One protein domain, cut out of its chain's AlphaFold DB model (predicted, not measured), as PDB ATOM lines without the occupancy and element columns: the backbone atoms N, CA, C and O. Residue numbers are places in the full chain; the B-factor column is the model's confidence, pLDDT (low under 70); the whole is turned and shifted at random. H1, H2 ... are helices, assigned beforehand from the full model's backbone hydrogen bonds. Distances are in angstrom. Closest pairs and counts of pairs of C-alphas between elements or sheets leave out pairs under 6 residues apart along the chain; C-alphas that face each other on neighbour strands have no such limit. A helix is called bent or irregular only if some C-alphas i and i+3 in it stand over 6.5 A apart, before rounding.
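Overview. This is residues 3 to 38 and 57 to 84 of the 210 residues of a protein of Aphanomyces invadans (UniProt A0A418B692). What shape do these coordinates draw? Two long helices, H1 and then the shorter H2, make an open, flat V, with the last residue of H1 near the first turns of H2. The arms spread from there, and residues 3 to 34 of H1 and 62 to 84 of H2 stand free. How large and how regular is it? The printed part has 64 residues with two named helices, in the order H1, H2, and no named strand; its class is all helix. It is extended, with a radius of gyration of the C-alphas of 19.3 A, and spans 59 by 42 by 6 A.

Arrangement. How do the helices stand to each other? H1, residues 3 to 38, and H2, residues 57 to 84, are close but not clearly touching, with 2 pairs of C-alphas within 8 A. Their closest C-alphas, those of Met 38 and Arg 61, are 7.3 A apart. They run opposite ways at a steep tilt of 46 degrees, and their centres are 26.4 A apart. What do the backbone N and O atoms show? O i to N i+4 pairs are within hydrogen-bond range in 30 of 32 cases in H1 and 22 of 24 in H2.

Along the chain. Where is the longest helix? H1 measures 51.8 A from C-alpha 3 at (258.137, 218.987, 272.535) to C-alpha 38 at (276.542, 259.188, 245.602). Where is the other? H2 measures 41.9 A and ends at C-alpha 84, at (294.694, 251.304, 281.209). It is irregular: C-alphas 80 and 83 are 7.0 A apart.

Size, cuts and confidence. How far does it reach? The two C-alphas farthest apart, those of Thr 3 and Glu 59, are 59.8 A apart. Is the printed part cut? Residues 39 to 56, the link across the cut, are not printed; C-alphas 38 and 57 are 7.8 A apart. Where is confidence low? The mean pLDDT of the printed part is 75.4, and 22 residues are under 70, among them residues 3 to 10 and 34 to 38.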
ATOM      1  N   THR A   3     258.157 218.437 273.900       51.44
ATOM      2  CA  THR A   3     258.137 218.987 272.535       51.44
ATOM      3  C   THR A   3     257.745 220.467 272.478       51.44
ATOM      4  O   THR A   3     258.203 221.187 271.598       51.44
ATOM      5  N   GLU A   4     256.963 220.964 273.443       46.66
ATOM      6  CA  GLU A   4     256.467 222.352 273.430       46.66
ATOM      7  C   GLU A   4     257.521 223.412 273.799       46.66
ATOM      8  O   GLU A   4     257.383 224.579 273.427       46.66
ATOM      9  N   GLY A   5     258.570 223.040 274.542       47.22
ATOM     10  CA  GLY A   5     259.657 223.957 274.912       47.22
ATOM     11  C   GLY A   5     260.611 224.230 273.746       47.22
ATOM     12  O   GLY A   5     260.990 225.375 273.500       47.22
ATOM     13  N   HIS A   6     260.914 223.184 272.977       49.88
ATOM     14  CA  HIS A   6     261.849 223.232 271.856       49.88
ATOM     15  C   HIS A   6     261.310 224.080 270.685       49.88
ATOM     16  O   HIS A   6     262.073 224.790 270.027       49.88
ATOM     17  N   ASP A   7     259.988 224.085 270.472       61.88
ATOM     18  CA  ASP A   7     259.331 224.907 269.444       61.88
ATOM     19  C   ASP A   7     259.322 226.403 269.790       61.88
ATOM     20  O   ASP A   7     259.503 227.254 268.916       61.88
ATOM     21  N   LYS A   8     259.161 226.752 271.072       62.09
ATOM     22  CA  LYS A   8     259.180 228.152 271.534       62.09
ATOM     23  C   LYS A   8     260.579 228.757 271.442       62.09
ATOM     24  O   LYS A   8     260.722 229.910 271.030       62.09
ATOM     25  N   GLU A   9     261.602 227.979 271.782       61.00
ATOM     26  CA  GLU A   9     263.001 228.387 271.667       61.00
ATOM     27  C   GLU A   9     263.418 228.538 270.199       61.00
ATOM     28  O   GLU A   9     263.928 229.591 269.808       61.00
ATOM     29  N   ALA A  10     263.075 227.565 269.348       66.31
ATOM     30  CA  ALA A  10     263.304 227.654 267.909       66.31
ATOM     31  C   ALA A  10     262.591 228.868 267.281       66.31
ATOM     32  O   ALA A  10     263.172 229.579 266.455       66.31
ATOM     33  N   ALA A  11     261.359 229.166 267.702       72.69
ATOM     34  CA  ALA A  11     260.621 230.341 267.245       72.69
ATOM     35  C   ALA A  11     261.272 231.662 267.697       72.69
ATOM     36  O   ALA A  11     261.325 232.626 266.923       72.69
ATOM     37  N   TYR A  12     261.796 231.724 268.925       71.62
ATOM     38  CA  TYR A  12     262.519 232.889 269.436       71.62
ATOM     39  C   TYR A  12     263.841 233.110 268.688       71.62
ATOM     40  O   TYR A  12     264.107 234.225 268.221       71.62
ATOM     41  N   GLU A  13     264.632 232.052 268.495       68.81
ATOM     42  CA  GLU A  13     265.867 232.109 267.712       68.81
ATOM     43  C   GLU A  13     265.586 232.548 266.272       68.81
ATOM     44  O   GLU A  13     266.219 233.483 265.774       68.81
ATOM     45  N   ALA A  14     264.574 231.968 265.620       71.38
ATOM     46  CA  ALA A  14     264.165 232.347 264.271       71.38
ATOM     47  C   ALA A  14     263.728 233.819 264.191       71.38
ATOM     48  O   ALA A  14     264.086 234.530 263.246       71.38
ATOM     49  N   LYS A  15     263.005 234.324 265.199       77.75
ATOM     50  CA  LYS A  15     262.593 235.734 265.284       77.75
ATOM     51  C   LYS A  15     263.795 236.668 265.432       77.75
ATOM     52  O   LYS A  15     263.846 237.708 264.768       77.75
ATOM     53  N   MET A  16     264.781 236.299 266.247       74.94
ATOM     54  CA  MET A  16     266.010 237.076 266.433       74.94
ATOM     55  C   MET A  16     266.914 237.040 265.199       74.94
ATOM     56  O   MET A  16     267.433 238.080 264.779       74.94
ATOM     57  N   VAL A  17     267.037 235.888 264.542       69.69
ATOM     58  CA  VAL A  17     267.713 235.762 263.244       69.69
ATOM     59  C   VAL A  17     267.010 236.633 262.200       69.69
ATOM     60  O   VAL A  17     267.660 237.429 261.528       69.69
ATOM     61  N   LYS A  18     265.676 236.602 262.114       71.44
ATOM     62  CA  LYS A  18     264.919 237.451 261.182       71.44
ATOM     63  C   LYS A  18     265.123 238.941 261.468       71.44
ATOM     64  O   LYS A  18     265.384 239.707 260.543       71.44
ATOM     65  N   LYS A  19     265.086 239.366 262.736       69.81
ATOM     66  CA  LYS A  19     265.339 240.763 263.144       69.81
ATOM     67  C   LYS A  19     266.756 241.217 262.784       69.81
ATOM     68  O   LYS A  19     266.930 242.305 262.238       69.81
ATOM     69  N   THR A  20     267.765 240.389 263.053       69.25
ATOM     70  CA  THR A  20     269.170 240.695 262.734       69.25
ATOM     71  C   THR A  20     269.429 240.722 261.227       69.25
ATOM     72  O   THR A  20     270.111 241.628 260.744       69.25
ATOM     73  N   VAL A  21     268.828 239.806 260.461       74.81
ATOM     74  CA  VAL A  21     268.874 239.808 258.990       74.81
ATOM     75  C   VAL A  21     268.215 241.066 258.428       74.81
ATOM     76  O   VAL A  21     268.828 241.740 257.603       74.81
ATOM     77  N   LEU A  22     267.029 241.445 258.914       67.12
ATOM     78  CA  LEU A  22     266.339 242.667 258.490       67.12
ATOM     79  C   LEU A  22     267.138 243.930 258.838       67.12
ATOM     80  O   LEU A  22     267.243 244.832 258.012       67.12
ATOM     81  N   ALA A  23     267.758 243.994 260.018       69.12
ATOM     82  CA  ALA A  23     268.633 245.107 260.393       69.12
ATOM     83  C   ALA A  23     269.871 245.192 259.482       69.12
ATOM     84  O   ALA A  23     270.238 246.275 259.017       69.12
ATOM     85  N   ARG A  24     270.483 244.046 259.150       72.38
ATOM     86  CA  ARG A  24     271.603 243.969 258.202       72.38
ATOM     87  C   ARG A  24     271.179 244.368 256.788       72.38
ATOM     88  O   ARG A  24     271.923 245.086 256.125       72.38
ATOM     89  N   GLN A  25     269.996 243.950 256.340       67.44
ATOM     90  CA  GLN A  25     269.425 244.347 255.052       67.44
ATOM     91  C   GLN A  25     269.129 245.846 255.011       67.44
ATOM     92  O   GLN A  25     269.497 246.483 254.034       67.44
ATOM     93  N   ARG A  26     268.579 246.436 256.079       73.12
ATOM     94  CA  ARG A  26     268.373 247.891 256.188       73.12
ATOM     95  C   ARG A  26     269.689 248.658 256.149       73.12
ATOM     96  O   ARG A  26     269.780 249.645 255.434       73.12
ATOM     97  N   ARG A  27     270.731 248.186 256.844       71.56
ATOM     98  CA  ARG A  27     272.071 248.798 256.781       71.56
ATOM     99  C   ARG A  27     272.690 248.657 255.391       71.56
ATOM    100  O   ARG A  27     273.295 249.602 254.906       71.56
ATOM    101  N   LYS A  28     272.519 247.504 254.734       73.44
ATOM    102  CA  LYS A  28     272.976 247.282 253.354       73.44
ATOM    103  C   LYS A  28     272.213 248.161 252.362       73.44
ATOM    104  O   LYS A  28     272.848 248.711 251.478       73.44
ATOM    105  N   MET A  29     270.897 248.308 252.526       67.94
ATOM    106  CA  MET A  29     270.052 249.186 251.716       67.94
ATOM    107  C   MET A  29     270.424 250.643 251.933       67.94
ATOM    108  O   MET A  29     270.750 251.283 250.954       67.94
ATOM    109  N   ARG A  30     270.532 251.125 253.178       73.69
ATOM    110  CA  ARG A  30     271.024 252.482 253.475       73.69
ATOM    111  C   ARG A  30     272.415 252.725 252.911       73.69
ATOM    112  O   ARG A  30     272.660 253.769 252.339       73.69
ATOM    113  N   ARG A  31     273.324 251.752 253.026       74.00
ATOM    114  CA  ARG A  31     274.658 251.851 252.425       74.00
ATOM    115  C   ARG A  31     274.578 251.885 250.899       74.00
ATOM    116  O   ARG A  31     275.289 252.663 250.293       74.00
ATOM    117  N   LYS A  32     273.733 251.064 250.274       71.06
ATOM    118  CA  LYS A  32     273.535 251.034 248.817       71.06
ATOM    119  C   LYS A  32     272.822 252.286 248.306       71.06
ATOM    120  O   LYS A  32     273.120 252.712 247.209       71.06
ATOM    121  N   GLU A  33     271.904 252.845 249.078       70.50
ATOM    122  CA  GLU A  33     271.177 254.079 248.794       70.50
ATOM    123  C   GLU A  33     272.103 255.277 248.956       70.50
ATOM    124  O   GLU A  33     272.172 256.078 248.046       70.50
ATOM    125  N   LEU A  34     272.901 255.327 250.025       68.38
ATOM    126  CA  LEU A  34     273.928 256.347 250.221       68.38
ATOM    127  C   LEU A  34     275.005 256.263 249.138       68.38
ATOM    128  O   LEU A  34     275.270 257.242 248.462       68.38
ATOM    129  N   LEU A  35     275.586 255.082 248.895       68.44
ATOM    130  CA  LEU A  35     276.508 254.906 247.769       68.44
ATOM    131  C   LEU A  35     275.814 255.140 246.421       68.44
ATOM    132  O   LEU A  35     276.480 255.539 245.479       68.44
ATOM    133  N   GLY A  36     274.513 254.877 246.330       67.00
ATOM    134  CA  GLY A  36     273.691 254.980 245.131       67.00
ATOM    135  C   GLY A  36     273.396 256.421 244.756       67.00
ATOM    136  O   GLY A  36     273.681 256.793 243.626       67.00
ATOM    137  N   SER A  37     272.916 257.237 245.695       62.94
ATOM    138  CA  SER A  37     272.767 258.689 245.562       62.94
ATOM    139  C   SER A  37     274.117 259.341 245.296       62.94
ATOM    140  O   SER A  37     274.227 260.228 244.455       62.94
ATOM    141  N   MET A  38     275.176 258.796 245.897       57.53
ATOM    142  CA  MET A  38     276.542 259.188 245.602       57.53
ATOM    143  C   MET A  38     276.990 258.837 244.163       57.53
ATOM    144  O   MET A  38     277.588 259.635 243.450       57.53
ATOM    145  N   TYR A  57     279.481 267.940 245.155       64.38
ATOM    146  CA  TYR A  57     279.243 266.505 245.310       64.38
ATOM    147  C   TYR A  57     280.540 265.700 245.571       64.38
ATOM    148  O   TYR A  57     280.571 264.744 246.356       64.38
ATOM    149  N   ALA A  58     281.643 266.082 244.917       70.62
ATOM    150  CA  ALA A  58     282.948 265.474 245.158       70.62
ATOM    151  C   ALA A  58     283.481 265.783 246.568       70.62
ATOM    152  O   ALA A  58     284.058 264.892 247.198       70.62
ATOM    153  N   GLU A  59     283.271 267.004 247.063       75.50
ATOM    154  CA  GLU A  59     283.639 267.405 248.423       75.50
ATOM    155  C   GLU A  59     282.795 266.679 249.480       75.50
ATOM    156  O   GLU A  59     283.369 266.066 250.376       75.50
ATOM    157  N   GLU A  60     281.471 266.584 249.315       75.75
ATOM    158  CA  GLU A  60     280.592 265.810 250.214       75.75
ATOM    159  C   GLU A  60     281.022 264.337 250.318       75.75
ATOM    160  O   GLU A  60     281.003 263.720 251.387       75.75
ATOM    161  N   ARG A  61     281.464 263.745 249.199       70.56
ATOM    162  CA  ARG A  61     281.989 262.376 249.197       70.56
ATOM    163  C   ARG A  61     283.298 262.255 249.965       70.56
ATOM    164  O   ARG A  61     283.480 261.264 250.676       70.56
ATOM    165  N   LYS A  62     284.221 263.200 249.780       78.12
ATOM    166  CA  LYS A  62     285.488 263.218 250.521       78.12
ATOM    167  C   LYS A  62     285.226 263.391 252.011       78.12
ATOM    168  O   LYS A  62     285.806 262.651 252.797       78.12
ATOM    169  N   GLU A  63     284.320 264.291 252.379       81.94
ATOM    170  CA  GLU A  63     283.942 264.550 253.764       81.94
ATOM    171  C   GLU A  63     283.320 263.316 254.421       81.94
ATOM    172  O   GLU A  63     283.746 262.926 255.505       81.94
ATOM    173  N   PHE A  64     282.400 262.625 253.742       78.75
ATOM    174  CA  PHE A  64     281.817 261.386 254.263       78.75
ATOM    175  C   PHE A  64     282.878 260.310 254.537       78.75
ATOM    176  O   PHE A  64     282.883 259.690 255.602       78.75
ATOM    177  N   VAL A  65     283.795 260.093 253.587       79.62
ATOM    178  CA  VAL A  65     284.881 259.110 253.740       79.62
ATOM    179  C   VAL A  65     285.844 259.527 254.853       79.62
ATOM    180  O   VAL A  65     286.265 258.684 255.642       79.62
ATOM    181  N   ALA A  66     286.168 260.817 254.944       87.56
ATOM    182  CA  ALA A  66     287.020 261.354 255.998       87.56
ATOM    183  C   ALA A  66     286.368 261.217 257.382       87.56
ATOM    184  O   ALA A  66     287.054 260.880 258.345       87.56
ATOM    185  N   ASN A  67     285.054 261.421 257.487       85.75
ATOM    186  CA  ASN A  67     284.320 261.233 258.732       85.75
ATOM    187  C   ASN A  67     284.273 259.753 259.145       85.75
ATOM    188  O   ASN A  67     284.553 259.444 260.298       85.75
ATOM    189  N   GLU A  68     284.010 258.828 258.213       86.00
ATOM    190  CA  GLU A  68     284.045 257.382 258.498       86.00
ATOM    191  C   GLU A  68     285.442 256.932 258.966       86.00
ATOM    192  O   GLU A  68     285.556 256.149 259.911       86.00
ATOM    193  N   ALA A  69     286.507 257.458 258.351       86.62
ATOM    194  CA  ALA A  69     287.880 257.193 258.776       86.62
ATOM    195  C   ALA A  69     288.158 257.738 260.188       86.62
ATOM    196  O   ALA A  69     288.679 257.008 261.028       86.62
ATOM    197  N   ARG A  70     287.745 258.981 260.477       91.81
ATOM    198  CA  ARG A  70     287.913 259.613 261.794       91.81
ATOM    199  C   ARG A  70     287.167 258.860 262.898       91.81
ATOM    200  O   ARG A  70     287.729 258.629 263.966       91.81
ATOM    201  N   GLU A  71     285.924 258.453 262.643       90.19
ATOM    202  CA  GLU A  71     285.126 257.658 263.587       90.19
ATOM    203  C   GLU A  71     285.782 256.300 263.877       90.19
ATOM    204  O   GLU A  71     285.813 255.847 265.025       90.19
ATOM    205  N   GLU A  72     286.325 255.642 262.851       89.19
ATOM    206  CA  GLU A  72     287.029 254.371 263.008       89.19
ATOM    207  C   GLU A  72     288.342 254.538 263.786       89.19
ATOM    208  O   GLU A  72     288.611 253.742 264.689       89.19
ATOM    209  N   GLU A  73     289.127 255.578 263.499       92.88
ATOM    210  CA  GLU A  73     290.350 255.910 264.241       92.88
ATOM    211  C   GLU A  73     290.055 256.185 265.717       92.88
ATOM    212  O   GLU A  73     290.703 255.620 266.601       92.88
ATOM    213  N   GLU A  74     289.027 256.980 266.011       93.94
ATOM    214  CA  GLU A  74     288.594 257.242 267.381       93.94
ATOM    215  C   GLU A  74     288.125 255.966 268.091       93.94
ATOM    216  O   GLU A  74     288.423 255.746 269.269       93.94
ATOM    217  N   ARG A  75     287.404 255.093 267.385       92.88
ATOM    218  CA  ARG A  75     286.972 253.798 267.919       92.88
ATOM    219  C   ARG A  75     288.163 252.898 268.249       92.88
ATOM    220  O   ARG A  75     288.142 252.207 269.268       92.88
ATOM    221  N   VAL A  76     289.181 252.869 267.389       92.56
ATOM    222  CA  VAL A  76     290.421 252.113 267.617       92.56
ATOM    223  C   VAL A  76     291.187 252.694 268.804       92.56
ATOM    224  O   VAL A  76     291.576 251.932 269.687       92.56
ATOM    225  N   ARG A  77     291.318 254.025 268.880       94.44
ATOM    226  CA  ARG A  77     291.968 254.733 269.992       94.44
ATOM    227  C   ARG A  77     291.320 254.392 271.334       94.44
ATOM    228  O   ARG A  77     292.001 253.913 272.234       94.44
ATOM    229  N   ARG A  78     289.994 254.535 271.448       95.00
ATOM    230  CA  ARG A  78     289.252 254.210 272.682       95.00
ATOM    231  C   ARG A  78     289.460 252.765 273.135       95.00
ATOM    232  O   ARG A  78     289.652 252.513 274.320       95.00
ATOM    233  N   LEU A  79     289.433 251.807 272.205       94.06
ATOM    234  CA  LEU A  79     289.675 250.398 272.531       94.06
ATOM    235  C   LEU A  79     291.105 250.136 273.000       94.06
ATOM    236  O   LEU A  79     291.296 249.318 273.896       94.06
ATOM    237  N   ALA A  80     292.090 250.807 272.404       92.62
ATOM    238  CA  ALA A  80     293.489 250.666 272.786       92.62
ATOM    239  C   ALA A  80     293.763 251.218 274.195       92.62
ATOM    240  O   ALA A  80     294.578 250.656 274.916       92.62
ATOM    241  N   GLU A  81     293.045 252.266 274.609       94.75
ATOM    242  CA  GLU A  81     293.169 252.875 275.941       94.75
ATOM    243  C   GLU A  81     292.388 252.126 277.041       94.75
ATOM    244  O   GLU A  81     292.657 252.296 278.235       94.75
ATOM    245  N   ALA A  82     291.430 251.271 276.665       93.88
ATOM    246  CA  ALA A  82     290.565 250.542 277.595       93.88
ATOM    247  C   ALA A  82     291.307 249.706 278.664       93.88
ATOM    248  O   ALA A  82     290.827 249.660 279.798       93.88
ATOM    249  N   PRO A  83     292.450 249.042 278.387       91.44
ATOM    250  CA  PRO A  83     293.184 248.273 279.400       91.44
ATOM    251  C   PRO A  83     293.740 249.115 280.552       91.44
ATOM    252  O   PRO A  83     293.849 248.615 281.681       91.44
ATOM    253  N   GLU A  84     294.081 250.371 280.265       90.38
ATOM    254  CA  GLU A  84     294.694 251.304 281.209       90.38
ATOM    255  C   GLU A  84     293.642 252.146 281.932       90.38
ATOM    256  O   GLU A  84     293.667 252.241 283.161       90.38
TER     257      GLU A  84